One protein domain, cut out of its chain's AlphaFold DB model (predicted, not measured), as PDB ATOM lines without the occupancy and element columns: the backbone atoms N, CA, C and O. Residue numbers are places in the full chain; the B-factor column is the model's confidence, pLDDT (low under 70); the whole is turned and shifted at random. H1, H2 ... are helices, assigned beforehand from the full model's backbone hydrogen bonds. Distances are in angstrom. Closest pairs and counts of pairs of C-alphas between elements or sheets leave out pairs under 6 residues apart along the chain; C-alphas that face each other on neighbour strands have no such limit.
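What this domain is: This is residues 269 to 334 and 384 to 438 of the 678 residues of the protein "HMG box domain-containing protein" of Melampsora larici-populina (strain 98AG31 / pathotype 3-4-7) (UniProt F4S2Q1). Five helices follow one another through space as a loose zigzag, H3, H1, H2, H4, H5, each turned steeply to the next; H3 makes one end, and residues 429 to 434 stick out at the other. The printed part has 121 residues with six named helices, H1 to H6, and no named strand: all helix, loose, radius of gyration of the C-alphas 17.4 A, spans 59 by 33 by 26 A.

Where its parts are: Find C-alpha 384 at (15.984, 2.472, -36.336); H4, residues 384 to 407, runs 34.6 A from there. Look for H2 at 295 to 305, H1 at 273 to 283, H3 at 311 to 331, 29.8 A, H5 at 413 to 430, and H6 at 432 to 438, ending at (8.336, -0.689, -43.403).

How they stand to each other: H4 touches H2 with residues 394 to 402 alone, at a steep tilt of 54 degrees; the closest C-alphas, Ile 301 and Cys 394, are 4.8 A apart. H4 touches H5 at 58 degrees, steep, opposite ways, closest C-alphas Val 397 and Val 420, 6.1 A. H1 and H2 only just touch, with 3 pairs of C-alphas within 8 A, closest Arg 278 and Val 302, 6.4 A. H3 touches H1 with residues 314 to 321 alone, about perpendicular at 77 degrees, closest C-alphas Ala 273 and Trp 317, 4.8 A. H5 and H6 meet only through their link. Every O i to N i+4 pair is within hydrogen-bond range in H1 to H5; in H6, 2 of 3.

The domain as a whole: The farthest C-alphas, Pro 333 and Lys 436, are 59.5 A apart. Residues 335 to 383 are not printed; C-alphas 334 and 384 are 46.1 A apart across the cut. The link H1 to H2 is long. Residues 408, 410 and 431 to 438 have pLDDT under 70.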
ATOM      1  N   ARG A 269      28.943  15.464  -6.623       96.12
ATOM      2  CA  ARG A 269      27.717  16.287  -6.602       96.12
ATOM      3  C   ARG A 269      26.700  15.680  -5.618       96.12
ATOM      4  O   ARG A 269      26.661  14.447  -5.552       96.12
ATOM      5  N   PRO A 270      25.843  16.480  -4.955       96.94
ATOM      6  CA  PRO A 270      24.634  15.951  -4.326       96.94
ATOM      7  C   PRO A 270      23.736  15.289  -5.383       96.94
ATOM      8  O   PRO A 270      23.772  15.652  -6.569       96.94
ATOM      9  N   ARG A 271      22.947  14.295  -4.974       97.00
ATOM     10  CA  ARG A 271      21.963  13.643  -5.854       97.00
ATOM     11  C   ARG A 271      20.727  14.526  -6.019       97.00
ATOM     12  O   ARG A 271      20.322  15.215  -5.095       97.00
ATOM     13  N   ASN A 272      20.122  14.490  -7.205       97.69
ATOM     14  CA  ASN A 272      18.805  15.088  -7.430       97.69
ATOM     15  C   ASN A 272      17.693  14.038  -7.251       97.69
ATOM     16  O   ASN A 272      17.972  12.839  -7.186       97.69
ATOM     17  N   ALA A 273      16.440  14.496  -7.233       97.50
ATOM     18  CA  ALA A 273      15.260  13.669  -6.979       97.50
ATOM     19  C   ALA A 273      15.178  12.430  -7.886       97.50
ATOM     20  O   ALA A 273      15.011  11.314  -7.405       97.50
ATOM     21  N   PHE A 274      15.421  12.605  -9.190       97.19
ATOM     22  CA  PHE A 274      15.447  11.501 -10.151       97.19
ATOM     23  C   PHE A 274      16.537  10.459  -9.848       97.19
ATOM     24  O   PHE A 274      16.309   9.265 -10.020       97.19
ATOM     25  N   ILE A 275      17.726  10.876  -9.398       97.06
ATOM     26  CA  ILE A 275      18.798   9.937  -9.038       97.06
ATOM     27  C   ILE A 275      18.485   9.214  -7.721       97.06
ATOM     28  O   ILE A 275      18.794   8.027  -7.626       97.06
ATOM     29  N   LEU A 276      17.836   9.868  -6.747       96.56
ATOM     30  CA  LEU A 276      17.326   9.199  -5.541       96.56
ATOM     31  C   LEU A 276      16.252   8.160  -5.901       96.56
ATOM     32  O   LEU A 276      16.426   6.982  -5.591       96.56
ATOM     33  N   PHE A 277      15.229   8.556  -6.665       96.12
ATOM     34  CA  PHE A 277      14.177   7.666  -7.163       96.12
ATOM     35  C   PHE A 277      14.738   6.488  -7.973       96.12
ATOM     36  O   PHE A 277      14.342   5.347  -7.760       96.12
ATOM     37  N   ARG A 278      15.721   6.721  -8.855       95.69
ATOM     38  CA  ARG A 278      16.395   5.653  -9.614       95.69
ATOM     39  C   ARG A 278      17.206   4.716  -8.717       95.69
ATOM     40  O   ARG A 278      17.229   3.516  -8.974       95.69
ATOM     41  N   SER A 279      17.872   5.234  -7.685       93.94
ATOM     42  CA  SER A 279      18.553   4.400  -6.689       93.94
ATOM     43  C   SER A 279      17.560   3.541  -5.905       93.94
ATOM     44  O   SER A 279      17.807   2.348  -5.759       93.94
ATOM     45  N   HIS A 280      16.425   4.104  -5.483       93.44
ATOM     46  CA  HIS A 280      15.334   3.356  -4.855       93.44
ATOM     47  C   HIS A 280      14.749   2.293  -5.797       93.44
ATOM     48  O   HIS A 280      14.606   1.143  -5.398       93.44
ATOM     49  N   ALA A 281      14.498   2.630  -7.066       91.44
ATOM     50  CA  ALA A 281      13.938   1.705  -8.050       91.44
ATOM     51  C   ALA A 281      14.834   0.482  -8.310       91.44
ATOM     52  O   ALA A 281      14.328  -0.631  -8.435       91.44
ATOM     53  N   CYS A 282      16.158   0.675  -8.342       90.00
ATOM     54  CA  CYS A 282      17.120  -0.426  -8.388       90.00
ATOM     55  C   CYS A 282      17.203  -1.200  -7.061       90.00
ATOM     56  O   CYS A 282      17.268  -2.420  -7.088       90.00
ATOM     57  N   ALA A 283      17.211  -0.520  -5.910       88.56
ATOM     58  CA  ALA A 283      17.376  -1.168  -4.605       88.56
ATOM     59  C   ALA A 283      16.153  -2.000  -4.181       88.56
ATOM     60  O   ALA A 283      16.307  -3.058  -3.581       88.56
ATOM     61  N   ALA A 284      14.947  -1.546  -4.526       87.44
ATOM     62  CA  ALA A 284      13.689  -2.248  -4.286       87.44
ATOM     63  C   ALA A 284      13.307  -3.224  -5.422       87.44
ATOM     64  O   ALA A 284      12.167  -3.684  -5.458       87.44
ATOM     65  N   ASN A 285      14.225  -3.498  -6.365       87.69
ATOM     66  CA  ASN A 285      14.026  -4.365  -7.538       87.69
ATOM     67  C   ASN A 285      12.698  -4.109  -8.284       87.69
ATOM     68  O   ASN A 285      12.011  -5.041  -8.693       87.69
ATOM     69  N   LEU A 286      12.323  -2.834  -8.469       86.44
ATOM     70  CA  LEU A 286      11.046  -2.461  -9.104       86.44
ATOM     71  C   LEU A 286      10.951  -2.910 -10.566       86.44
ATOM     72  O   LEU A 286       9.857  -3.074 -11.095       86.44
ATOM     73  N   ILE A 287      12.101  -3.084 -11.210       87.50
ATOM     74  CA  ILE A 287      12.250  -3.708 -12.520       87.50
ATOM     75  C   ILE A 287      13.014  -5.010 -12.247       87.50
ATOM     76  O   ILE A 287      14.197  -4.922 -11.898       87.50
ATOM     77  N   PRO A 288      12.359  -6.182 -12.325       85.38
ATOM     78  CA  PRO A 288      13.001  -7.458 -12.036       85.38
ATOM     79  C   PRO A 288      14.162  -7.761 -12.998       85.38
ATOM     80  O   PRO A 288      14.124  -7.343 -14.163       85.38
ATOM     81  N   PRO A 289      15.204  -8.475 -12.538       84.00
ATOM     82  CA  PRO A 289      16.379  -8.762 -13.344       84.00
ATOM     83  C   PRO A 289      16.138  -9.728 -14.511       84.00
ATOM     84  O   PRO A 289      17.039  -9.822 -15.335       84.00
ATOM     85  N   THR A 290      15.013 -10.436 -14.662       82.25
ATOM     86  CA  THR A 290      14.672 -11.033 -15.975       82.25
ATOM     87  C   THR A 290      14.265  -9.945 -16.968       82.25
ATOM     88  O   THR A 290      14.940  -9.764 -17.985       82.25
ATOM     89  N   VAL A 291      13.235  -9.173 -16.599       84.50
ATOM     90  CA  VAL A 291      12.530  -8.174 -17.415       84.50
ATOM     91  C   VAL A 291      13.493  -7.173 -18.042       84.50
ATOM     92  O   VAL A 291      13.329  -6.814 -19.212       84.50
ATOM     93  N   GLU A 292      14.505  -6.716 -17.297       87.81
ATOM     94  CA  GLU A 292      15.605  -5.957 -17.883       87.81
ATOM     95  C   GLU A 292      16.911  -6.050 -17.080       87.81
ATOM     96  O   GLU A 292      16.950  -5.777 -15.882       87.81
ATOM     97  N   LYS A 293      18.016  -6.353 -17.775       88.94
ATOM     98  CA  LYS A 293      19.375  -6.450 -17.203       88.94
ATOM     99  C   LYS A 293      20.242  -5.247 -17.565       88.94
ATOM    100  O   LYS A 293      21.170  -4.908 -16.831       88.94
ATOM    101  N   ASP A 294      19.968  -4.586 -18.688       91.62
ATOM    102  CA  ASP A 294      20.783  -3.472 -19.158       91.62
ATOM    103  C   ASP A 294      20.462  -2.177 -18.396       91.62
ATOM    104  O   ASP A 294      19.392  -1.579 -18.516       91.62
ATOM    105  N   HIS A 295      21.450  -1.660 -17.662       89.62
ATOM    106  CA  HIS A 295      21.344  -0.383 -16.964       89.62
ATOM    107  C   HIS A 295      21.026   0.824 -17.875       89.62
ATOM    108  O   HIS A 295      20.525   1.828 -17.356       89.62
ATOM    109  N   ARG A 296      21.272   0.777 -19.196       92.38
ATOM    110  CA  ARG A 296      20.800   1.796 -20.162       92.38
ATOM    111  C   ARG A 296      19.280   1.713 -20.340       92.38
ATOM    112  O   ARG A 296      18.631   2.757 -20.246       92.38
ATOM    113  N   GLN A 297      18.713   0.515 -20.489       93.12
ATOM    114  CA  GLN A 297      17.261   0.308 -20.549       93.12
ATOM    115  C   GLN A 297      16.578   0.580 -19.207       93.12
ATOM    116  O   GLN A 297      15.647   1.375 -19.170       93.12
ATOM    117  N   ILE A 298      17.097   0.069 -18.082       92.56
ATOM    118  CA  ILE A 298      16.583   0.386 -16.732       92.56
ATOM    119  C   ILE A 298      16.507   1.908 -16.531       92.56
ATOM    120  O   ILE A 298      15.510   2.436 -16.046       92.56
ATOM    121  N   SER A 299      17.523   2.655 -16.977       95.38
ATOM    122  CA  SER A 299      17.510   4.122 -16.881       95.38
ATOM    123  C   SER A 299      16.464   4.784 -17.787       95.38
ATOM    124  O   SER A 299      15.962   5.849 -17.432       95.38
ATOM    125  N   ARG A 300      16.109   4.180 -18.929       95.56
ATOM    126  CA  ARG A 300      15.008   4.624 -19.802       95.56
ATOM    127  C   ARG A 300      13.642   4.284 -19.207       95.56
ATOM    128  O   ARG A 300      12.792   5.168 -19.180       95.56
ATOM    129  N   ILE A 301      13.446   3.075 -18.685       95.06
ATOM    130  CA  ILE A 301      12.215   2.637 -18.004       95.06
ATOM    131  C   ILE A 301      11.927   3.569 -16.817       95.06
ATOM    132  O   ILE A 301      10.888   4.225 -16.781       95.06
ATOM    133  N   VAL A 302      12.900   3.759 -15.918       95.56
ATOM    134  CA  VAL A 302      12.781   4.683 -14.773       95.56
ATOM    135  C   VAL A 302      12.549   6.137 -15.222       95.56
ATOM    136  O   VAL A 302      11.856   6.885 -14.535       95.56
ATOM    137  N   SER A 303      13.046   6.549 -16.397       96.25
ATOM    138  CA  SER A 303      12.746   7.874 -16.976       96.25
ATOM    139  C   SER A 303      11.314   8.017 -17.508       96.25
ATOM    140  O   SER A 303      10.864   9.147 -17.685       96.25
ATOM    141  N   HIS A 304      10.598   6.922 -17.781       96.06
ATOM    142  CA  HIS A 304       9.161   6.946 -18.081       96.06
ATOM    143  C   HIS A 304       8.347   6.875 -16.786       96.06
ATOM    144  O   HIS A 304       7.474   7.713 -16.585       96.06
ATOM    145  N   MET A 305       8.718   5.989 -15.851       94.75
ATOM    146  CA  MET A 305       8.120   5.931 -14.509       94.75
ATOM    147  C   MET A 305       8.138   7.303 -13.818       94.75
ATOM    148  O   MET A 305       7.109   7.755 -13.341       94.75
ATOM    149  N   TRP A 306       9.271   8.018 -13.837       95.69
ATOM    150  CA  TRP A 306       9.413   9.347 -13.219       95.69
ATOM    151  C   TRP A 306       8.540  10.446 -13.855       95.69
ATOM    152  O   TRP A 306       8.170  11.398 -13.171       95.69
ATOM    153  N   LYS A 307       8.206  10.344 -15.151       94.88
ATOM    154  CA  LYS A 307       7.262  11.275 -15.807       94.88
ATOM    155  C   LYS A 307       5.819  10.996 -15.394       94.88
ATOM    156  O   LYS A 307       5.033  11.930 -15.294       94.88
ATOM    157  N   ASN A 308       5.505   9.721 -15.174       93.12
ATOM    158  CA  ASN A 308       4.163   9.218 -14.891       93.12
ATOM    159  C   ASN A 308       3.913   9.041 -13.376       93.12
ATOM    160  O   ASN A 308       2.866   8.539 -12.976       93.12
ATOM    161  N   LEU A 309       4.878   9.427 -12.535       93.00
ATOM    162  CA  LEU A 309       4.799   9.388 -11.075       93.00
ATOM    163  C   LEU A 309       3.859  10.509 -10.586       93.00
ATOM    164  O   LEU A 309       4.021  11.650 -11.031       93.00
ATOM    165  N   PRO A 310       2.904  10.237  -9.674       94.38
ATOM    166  CA  PRO A 310       2.006  11.268  -9.167       94.38
ATOM    167  C   PRO A 310       2.782  12.378  -8.445       94.38
ATOM    168  O   PRO A 310       3.845  12.149  -7.860       94.38
ATOM    169  N   ALA A 311       2.242  13.599  -8.491       94.44
ATOM    170  CA  ALA A 311       2.934  14.804  -8.029       94.44
ATOM    171  C   ALA A 311       3.332  14.757  -6.541       94.44
ATOM    172  O   ALA A 311       4.361  15.317  -6.172       94.44
ATOM    173  N   GLU A 312       2.559  14.057  -5.709       93.88
ATOM    174  CA  GLU A 312       2.826  13.862  -4.280       93.88
ATOM    175  C   GLU A 312       4.081  13.007  -4.027       93.88
ATOM    176  O   GLU A 312       5.036  13.481  -3.406       93.88
ATOM    177  N   GLU A 313       4.135  11.797  -4.597       92.94
ATOM    178  CA  GLU A 313       5.327  10.937  -4.570       92.94
ATOM    179  C   GLU A 313       6.539  11.656  -5.165       92.94
ATOM    180  O   GLU A 313       7.620  11.680  -4.581       92.94
ATOM    181  N   LYS A 314       6.364  12.325  -6.307       94.88
ATOM    182  CA  LYS A 314       7.424  13.115  -6.939       94.88
ATOM    183  C   LYS A 314       7.941  14.232  -6.014       94.88
ATOM    184  O   LYS A 314       9.154  14.417  -5.901       94.88
ATOM    185  N   GLY A 315       7.040  14.904  -5.296       96.69
ATOM    186  CA  GLY A 315       7.347  15.922  -4.291       96.69
ATOM    187  C   GLY A 315       8.100  15.380  -3.070       96.69
ATOM    188  O   GLY A 315       8.932  16.090  -2.502       96.69
ATOM    189  N   ARG A 316       7.891  14.111  -2.691       96.94
ATOM    190  CA  ARG A 316       8.710  13.429  -1.674       96.94
ATOM    191  C   ARG A 316      10.178  13.357  -2.108       96.94
ATOM    192  O   ARG A 316      11.044  13.826  -1.372       96.94
ATOM    193  N   TRP A 317      10.458  12.841  -3.305       97.19
ATOM    194  CA  TRP A 317      11.829  12.730  -3.829       97.19
ATOM    195  C   TRP A 317      12.491  14.098  -4.054       97.19
ATOM    196  O   TRP A 317      13.707  14.231  -3.916       97.19
ATOM    197  N   GLU A 318      11.707  15.130  -4.379       97.75
ATOM    198  CA  GLU A 318      12.189  16.513  -4.498       97.75
ATOM    199  C   GLU A 318      12.552  17.119  -3.131       97.75
ATOM    200  O   GLU A 318      13.599  17.759  -3.014       97.75
ATOM    201  N   ARG A 319      11.787  16.818  -2.073       98.12
ATOM    202  CA  ARG A 319      12.113  17.186  -0.685       98.12
ATOM    203  C   ARG A 319      13.387  16.494  -0.185       98.12
ATOM    204  O   ARG A 319      14.263  17.160   0.362       98.12
ATOM    205  N   GLU A 320      13.521  15.185  -0.409       96.75
ATOM    206  CA  GLU A 320      14.725  14.412  -0.050       96.75
ATOM    207  C   GLU A 320      15.978  14.926  -0.792       96.75
ATOM    208  O   GLU A 320      17.067  15.002  -0.219       96.75
ATOM    209  N   ALA A 321      15.835  15.339  -2.055       97.69
ATOM    210  CA  ALA A 321      16.932  15.898  -2.845       97.69
ATOM    211  C   ALA A 321      17.367  17.299  -2.391       97.69
ATOM    212  O   ALA A 321      18.557  17.613  -2.437       97.69
ATOM    213  N   GLU A 322      16.433  18.141  -1.947       97.81
ATOM    214  CA  GLU A 322      16.767  19.452  -1.388       97.81
ATOM    215  C   GLU A 322      17.442  19.312  -0.010       97.81
ATOM    216  O   GLU A 322      18.403  20.024   0.273       97.81
ATOM    217  N   GLN A 323      17.047  18.319   0.798       97.62
ATOM    218  CA  GLN A 323      17.749  17.955   2.037       97.62
ATOM    219  C   GLN A 323      19.184  17.462   1.774       97.62
ATOM    220  O   GLN A 323      20.121  17.963   2.390       97.62
ATOM    221  N   GLU A 324      19.388  16.538   0.826       96.12
ATOM    222  CA  GLU A 324      20.721  16.093   0.372       96.12
ATOM    223  C   GLU A 324      21.580  17.282  -0.104       96.12
ATOM    224  O   GLU A 324      22.763  17.373   0.229       96.12
ATOM    225  N   LYS A 325      20.994  18.212  -0.868       97.19
ATOM    226  CA  LYS A 325      21.652  19.429  -1.369       97.19
ATOM    227  C   LYS A 325      22.041  20.394  -0.246       97.19
ATOM    228  O   LYS A 325      23.146  20.934  -0.281       97.19
ATOM    229  N   GLU A 326      21.189  20.577   0.757       97.44
ATOM    230  CA  GLU A 326      21.469  21.430   1.917       97.44
ATOM    231  C   GLU A 326      22.510  20.807   2.861       97.44
ATOM    232  O   GLU A 326      23.426  21.494   3.312       97.44
ATOM    233  N   LEU A 327      22.441  19.495   3.112       97.19
ATOM    234  CA  LEU A 327      23.473  18.765   3.858       97.19
ATOM    235  C   LEU A 327      24.826  18.837   3.144       97.19
ATOM    236  O   LEU A 327      25.848  19.094   3.777       97.19
ATOM    237  N   HIS A 328      24.838  18.682   1.818       97.62
ATOM    238  CA  HIS A 328      26.044  18.828   1.004       97.62
ATOM    239  C   HIS A 328      26.628  20.245   1.081       97.62
ATOM    240  O   HIS A 328      27.835  20.381   1.273       97.62
ATOM    241  N   ARG A 329      25.781  21.284   1.042       96.62
ATOM    242  CA  ARG A 329      26.186  22.691   1.220       96.62
ATOM    243  C   ARG A 329      26.803  22.959   2.598       96.62
ATOM    244  O   ARG A 329      27.757  23.723   2.680       96.62
ATOM    245  N   LYS A 330      26.288  22.333   3.662       96.88
ATOM    246  CA  LYS A 330      26.844  22.445   5.026       96.88
ATOM    247  C   LYS A 330      28.171  21.701   5.188       96.88
ATOM    248  O   LYS A 330      29.083  22.225   5.813       96.88
ATOM    249  N   LEU A 331      28.278  20.494   4.627       96.62
ATOM    250  CA  LEU A 331      29.486  19.662   4.703       96.62
ATOM    251  C   LEU A 331      30.625  20.167   3.804       96.62
ATOM    252  O   LEU A 331      31.788  19.919   4.103       96.62
ATOM    253  N   HIS A 332      30.295  20.851   2.705       95.50
ATOM    254  CA  HIS A 332      31.252  21.344   1.712       95.50
ATOM    255  C   HIS A 332      30.916  22.795   1.305       95.50
ATOM    256  O   HIS A 332      30.470  23.018   0.177       95.50
ATOM    257  N   PRO A 333      31.115  23.799   2.184       96.00
ATOM    258  CA  PRO A 333      30.749  25.193   1.902       96.00
ATOM    259  C   PRO A 333      31.471  25.766   0.670       96.00
ATOM    260  O   PRO A 333      30.850  26.434  -0.155       96.00
ATOM    261  N   ASP A 334      32.746  25.415   0.469       94.94
ATOM    262  CA  ASP A 334      33.546  25.812  -0.700       94.94
ATOM    263  C   ASP A 334      33.214  25.024  -1.986       94.94
ATOM    264  O   ASP A 334      33.923  25.108  -3.000       94.94
ATOM    265  N   ARG A 384      17.059   1.550 -36.735       84.81
ATOM    266  CA  ARG A 384      15.984   2.472 -36.336       84.81
ATOM    267  C   ARG A 384      14.721   1.733 -35.881       84.81
ATOM    268  O   ARG A 384      14.055   2.181 -34.950       84.81
ATOM    269  N   GLU A 385      14.405   0.594 -36.495       86.44
ATOM    270  CA  GLU A 385      13.312  -0.287 -36.073       86.44
ATOM    271  C   GLU A 385      13.622  -0.966 -34.727       86.44
ATOM    272  O   GLU A 385      12.761  -1.004 -33.848       86.44
ATOM    273  N   GLN A 386      14.861  -1.422 -34.515       88.19
ATOM    274  CA  GLN A 386      15.321  -1.942 -33.223       88.19
ATOM    275  C   GLN A 386      15.246  -0.873 -32.123       88.19
ATOM    276  O   GLN A 386      14.682  -1.145 -31.068       88.19
ATOM    277  N   GLU A 387      15.722   0.355 -32.366       89.75
ATOM    278  CA  GLU A 387      15.624   1.454 -31.391       89.75
ATOM    279  C   GLU A 387      14.164   1.851 -31.089       89.75
ATOM    280  O   GLU A 387      13.849   2.166 -29.939       89.75
ATOM    281  N   ARG A 388      13.253   1.780 -32.075       88.56
ATOM    282  CA  ARG A 388      11.799   1.947 -31.872       88.56
ATOM    283  C   ARG A 388      11.232   0.861 -30.956       88.56
ATOM    284  O   ARG A 388      10.519   1.176 -30.006       88.56
ATOM    285  N   ASN A 389      11.544  -0.402 -31.234       89.44
ATOM    286  CA  ASN A 389      11.026  -1.543 -30.478       89.44
ATOM    287  C   ASN A 389      11.603  -1.575 -29.046       89.44
ATOM    288  O   ASN A 389      10.888  -1.872 -28.091       89.44
ATOM    289  N   GLU A 390      12.872  -1.190 -28.882       91.50
ATOM    290  CA  GLU A 390      13.550  -1.001 -27.594       91.50
ATOM    291  C   GLU A 390      12.906   0.134 -26.771       91.50
ATOM    292  O   GLU A 390      12.696  -0.015 -25.565       91.50
ATOM    293  N   ALA A 391      12.527   1.247 -27.415       90.94
ATOM    294  CA  ALA A 391      11.794   2.337 -26.769       90.94
ATOM    295  C   ALA A 391      10.378   1.913 -26.335       90.94
ATOM    296  O   ALA A 391      10.012   2.152 -25.184       90.94
ATOM    297  N   LEU A 392       9.629   1.220 -27.203       92.00
ATOM    298  CA  LEU A 392       8.312   0.654 -26.885       92.00
ATOM    299  C   LEU A 392       8.376  -0.326 -25.703       92.00
ATOM    300  O   LEU A 392       7.567  -0.216 -24.784       92.00
ATOM    301  N   ARG A 393       9.369  -1.231 -25.660       92.81
ATOM    302  CA  ARG A 393       9.598  -2.112 -24.498       92.81
ATOM    303  C   ARG A 393       9.832  -1.294 -23.225       92.81
ATOM    304  O   ARG A 393       9.220  -1.589 -22.203       92.81
ATOM    305  N   CYS A 394      10.662  -0.249 -23.281       94.31
ATOM    306  CA  CYS A 394      10.928   0.600 -22.113       94.31
ATOM    307  C   CYS A 394       9.669   1.309 -21.581       94.31
ATOM    308  O   CYS A 394       9.527   1.474 -20.369       94.31
ATOM    309  N   GLU A 395       8.775   1.741 -22.471       94.06
ATOM    310  CA  GLU A 395       7.518   2.408 -22.122       94.06
ATOM    311  C   GLU A 395       6.477   1.426 -21.564       94.06
ATOM    312  O   GLU A 395       5.908   1.678 -20.503       94.06
ATOM    313  N   VAL A 396       6.296   0.265 -22.205       93.81
ATOM    314  CA  VAL A 396       5.385  -0.799 -21.745       93.81
ATOM    315  C   VAL A 396       5.796  -1.346 -20.375       93.81
ATOM    316  O   VAL A 396       4.949  -1.453 -19.488       93.81
ATOM    317  N   VAL A 397       7.090  -1.624 -20.152       93.06
ATOM    318  CA  VAL A 397       7.591  -2.057 -18.833       93.06
ATOM    319  C   VAL A 397       7.330  -0.977 -17.780       93.06
ATOM    320  O   VAL A 397       6.827  -1.286 -16.703       93.06
ATOM    321  N   ALA A 398       7.595   0.299 -18.089       93.38
ATOM    322  CA  ALA A 398       7.312   1.394 -17.162       93.38
ATOM    323  C   ALA A 398       5.813   1.507 -16.835       93.38
ATOM    324  O   ALA A 398       5.464   1.746 -15.681       93.38
ATOM    325  N   ARG A 399       4.928   1.299 -17.822       92.38
ATOM    326  CA  ARG A 399       3.473   1.296 -17.624       92.38
ATOM    327  C   ARG A 399       3.045   0.176 -16.673       92.38
ATOM    328  O   ARG A 399       2.342   0.450 -15.705       92.38
ATOM    329  N   ILE A 400       3.507  -1.053 -16.908       91.75
ATOM    330  CA  ILE A 400       3.140  -2.238 -16.114       91.75
ATOM    331  C   ILE A 400       3.697  -2.159 -14.683       91.75
ATOM    332  O   ILE A 400       2.968  -2.446 -13.739       91.75
ATOM    333  N   VAL A 401       4.945  -1.712 -14.493       90.00
ATOM    334  CA  VAL A 401       5.548  -1.547 -13.153       90.00
ATOM    335  C   VAL A 401       4.847  -0.450 -12.336       90.00
ATOM    336  O   VAL A 401       4.703  -0.578 -11.122       90.00
ATOM    337  N   MET A 402       4.377   0.622 -12.979       88.06
ATOM    338  CA  MET A 402       3.555   1.636 -12.304       88.06
ATOM    339  C   MET A 402       2.162   1.090 -11.952       88.06
ATOM    340  O   MET A 402       1.665   1.335 -10.856       88.06
ATOM    341  N   GLU A 403       1.549   0.311 -12.845       87.69
ATOM    342  CA  GLU A 403       0.223  -0.283 -12.645       87.69
ATOM    343  C   GLU A 403       0.201  -1.300 -11.488       87.69
ATOM    344  O   GLU A 403      -0.701  -1.254 -10.651       87.69
ATOM    345  N   THR A 404       1.211  -2.171 -11.368       84.19
ATOM    346  CA  THR A 404       1.326  -3.121 -10.241       84.19
ATOM    347  C   THR A 404       1.560  -2.417  -8.905       84.19
ATOM    348  O   THR A 404       1.033  -2.848  -7.882       84.19
ATOM    349  N   LYS A 405       2.284  -1.289  -8.889       76.25
ATOM    350  CA  LYS A 405       2.459  -0.487  -7.667       76.25
ATOM    351  C   LYS A 405       1.224   0.312  -7.260       76.25
ATOM    352  O   LYS A 405       1.008   0.459  -6.064       76.25
ATOM    353  N   LEU A 406       0.408   0.776  -8.206       71.88
ATOM    354  CA  LEU A 406      -0.852   1.470  -7.902       71.88
ATOM    355  C   LEU A 406      -1.989   0.510  -7.520       71.88
ATOM    356  O   LEU A 406      -2.824   0.860  -6.697       71.88
ATOM    357  N   SER A 407      -2.011  -0.702  -8.082       72.12
ATOM    358  CA  SER A 407      -3.002  -1.739  -7.741       72.12
ATOM    359  C   SER A 407      -2.638  -2.572  -6.505       72.12
ATOM    360  O   SER A 407      -3.476  -3.318  -6.008       72.12
ATOM    361  N   GLY A 408      -1.393  -2.490  -6.021       68.06
ATOM    362  CA  GLY A 408      -0.877  -3.325  -4.928       68.06
ATOM    363  C   GLY A 408      -0.637  -4.795  -5.303       68.06
ATOM    364  O   GLY A 408      -0.177  -5.569  -4.464       68.06
ATOM    365  N   ILE A 409      -0.914  -5.195  -6.549       71.44
ATOM    366  CA  ILE A 409      -0.815  -6.585  -7.004       71.44
ATOM    367  C   ILE A 409       0.654  -6.956  -7.231       71.44
ATOM    368  O   ILE A 409       1.302  -6.484  -8.169       71.44
ATOM    369  N   SER A 410       1.174  -7.853  -6.394       69.00
ATOM    370  CA  SER A 410       2.492  -8.460  -6.586       69.00
ATOM    371  C   SER A 410       2.446  -9.494  -7.715       69.00
ATOM    372  O   SER A 410       2.127 -10.656  -7.482       69.00
ATOM    373  N   MET A 411       2.773  -9.075  -8.939       74.19
ATOM    374  CA  MET A 411       3.004 -10.001 -10.054       74.19
ATOM    375  C   MET A 411       4.325 -10.759  -9.880       74.19
ATOM    376  O   MET A 411       5.336 -10.172  -9.497       74.19
ATOM    377  N   GLU A 412       4.329 -12.043 -10.230       78.50
ATOM    378  CA  GLU A 412       5.553 -12.846 -10.303       78.50
ATOM    379  C   GLU A 412       6.436 -12.415 -11.490       78.50
ATOM    380  O   GLU A 412       5.951 -11.921 -12.512       78.50
ATOM    381  N   GLU A 413       7.747 -12.632 -11.376       74.81
ATOM    382  CA  GLU A 413       8.748 -12.178 -12.348       74.81
ATOM    383  C   GLU A 413       8.474 -12.682 -13.785       74.81
ATOM    384  O   GLU A 413       8.466 -11.885 -14.726       74.81
ATOM    385  N   GLY A 414       8.137 -13.967 -13.962       75.50
ATOM    386  CA  GLY A 414       7.775 -14.526 -15.276       75.50
ATOM    387  C   GLY A 414       6.434 -14.017 -15.829       75.50
ATOM    388  O   GLY A 414       6.281 -13.838 -17.040       75.50
ATOM    389  N   GLN A 415       5.474 -13.703 -14.952       83.69
ATOM    390  CA  GLN A 415       4.179 -13.136 -15.346       83.69
ATOM    391  C   GLN A 415       4.345 -11.707 -15.886       83.69
ATOM    392  O   GLN A 415       3.632 -11.297 -16.806       83.69
ATOM    393  N   MET A 416       5.310 -10.945 -15.354       84.56
ATOM    394  CA  MET A 416       5.615  -9.600 -15.840       84.56
ATOM    395  C   MET A 416       6.199  -9.625 -17.262       84.56
ATOM    396  O   MET A 416       5.760  -8.838 -18.100       84.56
ATOM    397  N   GLU A 417       7.119 -10.546 -17.575       85.69
ATOM    398  CA  GLU A 417       7.656 -10.692 -18.940       85.69
ATOM    399  C   GLU A 417       6.591 -11.123 -19.957       85.69
ATOM    400  O   GLU A 417       6.546 -10.581 -21.069       85.69
ATOM    401  N   ALA A 418       5.699 -12.043 -19.575       87.62
ATOM    402  CA  ALA A 418       4.571 -12.451 -20.408       87.62
ATOM    403  C   ALA A 418       3.651 -11.258 -20.725       87.62
ATOM    404  O   ALA A 418       3.384 -10.978 -21.896       87.62
ATOM    405  N   ARG A 419       3.257 -10.487 -19.702       88.06
ATOM    406  CA  ARG A 419       2.381  -9.312 -19.851       88.06
ATOM    407  C   ARG A 419       3.017  -8.188 -20.675       88.06
ATOM    408  O   ARG A 419       2.341  -7.568 -21.493       88.06
ATOM    409  N   VAL A 420       4.319  -7.943 -20.507       89.69
ATOM    410  CA  VAL A 420       5.090  -7.002 -21.345       89.69
ATOM    411  C   VAL A 420       5.084  -7.451 -22.808       89.69
ATOM    412  O   VAL A 420       4.879  -6.636 -23.705       89.69
ATOM    413  N   SER A 421       5.284  -8.747 -23.056       88.88
ATOM    414  CA  SER A 421       5.333  -9.312 -24.408       88.88
ATOM    415  C   SER A 421       3.971  -9.269 -25.107       88.88
ATOM    416  O   SER A 421       3.897  -8.913 -26.284       88.88
ATOM    417  N   GLU A 422       2.893  -9.577 -24.384       90.06
ATOM    418  CA  GLU A 422       1.520  -9.480 -24.882       90.06
ATOM    419  C   GLU A 422       1.142  -8.030 -25.218       90.06
ATOM    420  O   GLU A 422       0.641  -7.755 -26.308       90.06
ATOM    421  N   GLU A 423       1.446  -7.077 -24.333       88.88
ATOM    422  CA  GLU A 423       1.106  -5.669 -24.550       88.88
ATOM    423  C   GLU A 423       1.865  -5.067 -25.745       88.88
ATOM    424  O   GLU A 423       1.280  -4.335 -26.544       88.88
ATOM    425  N   ILE A 424       3.135  -5.439 -25.955       88.62
ATOM    426  CA  ILE A 424       3.888  -5.056 -27.163       88.62
ATOM    427  C   ILE A 424       3.210  -5.608 -28.431       88.62
ATOM    428  O   ILE A 424       3.115  -4.896 -29.435       88.62
ATOM    429  N   GLN A 425       2.683  -6.840 -28.402       87.12
ATOM    430  CA  GLN A 425       1.879  -7.367 -29.514       87.12
ATOM    431  C   GLN A 425       0.557  -6.602 -29.677       87.12
ATOM    432  O   GLN A 425       0.161  -6.322 -30.806       87.12
ATOM    433  N   ASN A 426      -0.114  -6.225 -28.588       88.06
ATOM    434  CA  ASN A 426      -1.381  -5.490 -28.627       88.06
ATOM    435  C   ASN A 426      -1.223  -4.068 -29.185       88.06
ATOM    436  O   ASN A 426      -2.058  -3.645 -29.984       88.06
ATOM    437  N   VAL A 427      -0.138  -3.358 -28.861       85.50
ATOM    438  CA  VAL A 427       0.212  -2.083 -29.515       85.50
ATOM    439  C   VAL A 427       0.484  -2.307 -31.008       85.50
ATOM    440  O   VAL A 427      -0.113  -1.643 -31.853       85.50
ATOM    441  N   ARG A 428       1.291  -3.318 -31.362       82.12
ATOM    442  CA  ARG A 428       1.606  -3.653 -32.764       82.12
ATOM    443  C   ARG A 428       0.372  -4.044 -33.596       82.12
ATOM    444  O   ARG A 428       0.334  -3.764 -34.789       82.12
ATOM    445  N   ARG A 429      -0.644  -4.658 -32.976       81.44
ATOM    446  CA  ARG A 429      -1.955  -4.965 -33.588       81.44
ATOM    447  C   ARG A 429      -2.812  -3.713 -33.812       81.44
ATOM    448  O   ARG A 429      -3.567  -3.685 -34.781       81.44
ATOM    449  N   LYS A 430      -2.717  -2.709 -32.931       78.56
ATOM    450  CA  LYS A 430      -3.502  -1.460 -32.991       78.56
ATOM    451  C   LYS A 430      -2.968  -0.458 -34.020       78.56
ATOM    452  O   LYS A 430      -3.780   0.220 -34.639       78.56
ATOM    453  N   ASP A 431      -1.655  -0.445 -34.272       68.19
ATOM    454  CA  ASP A 431      -0.998   0.431 -35.261       68.19
ATOM    455  C   ASP A 431      -0.495  -0.320 -36.523       68.19
ATOM    456  O   ASP A 431       0.687  -0.227 -36.882       68.19
ATOM    457  N   PRO A 432      -1.351  -1.042 -37.282       60.81
ATOM    458  CA  PRO A 432      -0.915  -1.841 -38.436       60.81
ATOM    459  C   PRO A 432      -0.364  -0.989 -39.592       60.81
ATOM    460  O   PRO A 432       0.238  -1.518 -40.526       60.81
ATOM    461  N   GLN A 433      -0.574   0.329 -39.565       52.09
ATOM    462  CA  GLN A 433      -0.066   1.263 -40.568       52.09
ATOM    463  C   GLN A 433       1.434   1.561 -40.389       52.09
ATOM    464  O   GLN A 433       2.128   1.765 -41.384       52.09
ATOM    465  N   ALA A 434       1.954   1.510 -39.155       54.41
ATOM    466  CA  ALA A 434       3.368   1.765 -38.865       54.41
ATOM    467  C   ALA A 434       4.284   0.681 -39.459       54.41
ATOM    468  O   ALA A 434       5.316   0.989 -40.053       54.41
ATOM    469  N   ASP A 435       3.875  -0.586 -39.357       55.22
ATOM    470  CA  ASP A 435       4.615  -1.715 -39.926       55.22
ATOM    471  C   ASP A 435       4.449  -1.812 -41.456       55.22
ATOM    472  O   ASP A 435       5.407  -2.153 -42.151       55.22
ATOM    473  N   LYS A 436       3.282  -1.452 -42.015       51.97
ATOM    474  CA  LYS A 436       3.068  -1.435 -43.476       51.97
ATOM    475  C   LYS A 436       4.055  -0.514 -44.197       51.97
ATOM    476  O   LYS A 436       4.660  -0.945 -45.172       51.97
ATOM    477  N   MET A 437       4.319   0.682 -43.660       50.44
ATOM    478  CA  MET A 437       5.323   1.612 -44.208       50.44
ATOM    479  C   MET A 437       6.768   1.076 -44.187       50.44
ATOM    480  O   MET A 437       7.638   1.639 -44.854       50.44
ATOM    481  N   VAL A 438       7.041   0.008 -43.428       53.62
ATOM    482  CA  VAL A 438       8.336  -0.689 -43.403       53.62
ATOM    483  C   VAL A 438       8.325  -1.893 -44.347       53.62
ATOM    484  O   VAL A 438       9.263  -2.066 -45.119       53.62
TER     485      VAL A 438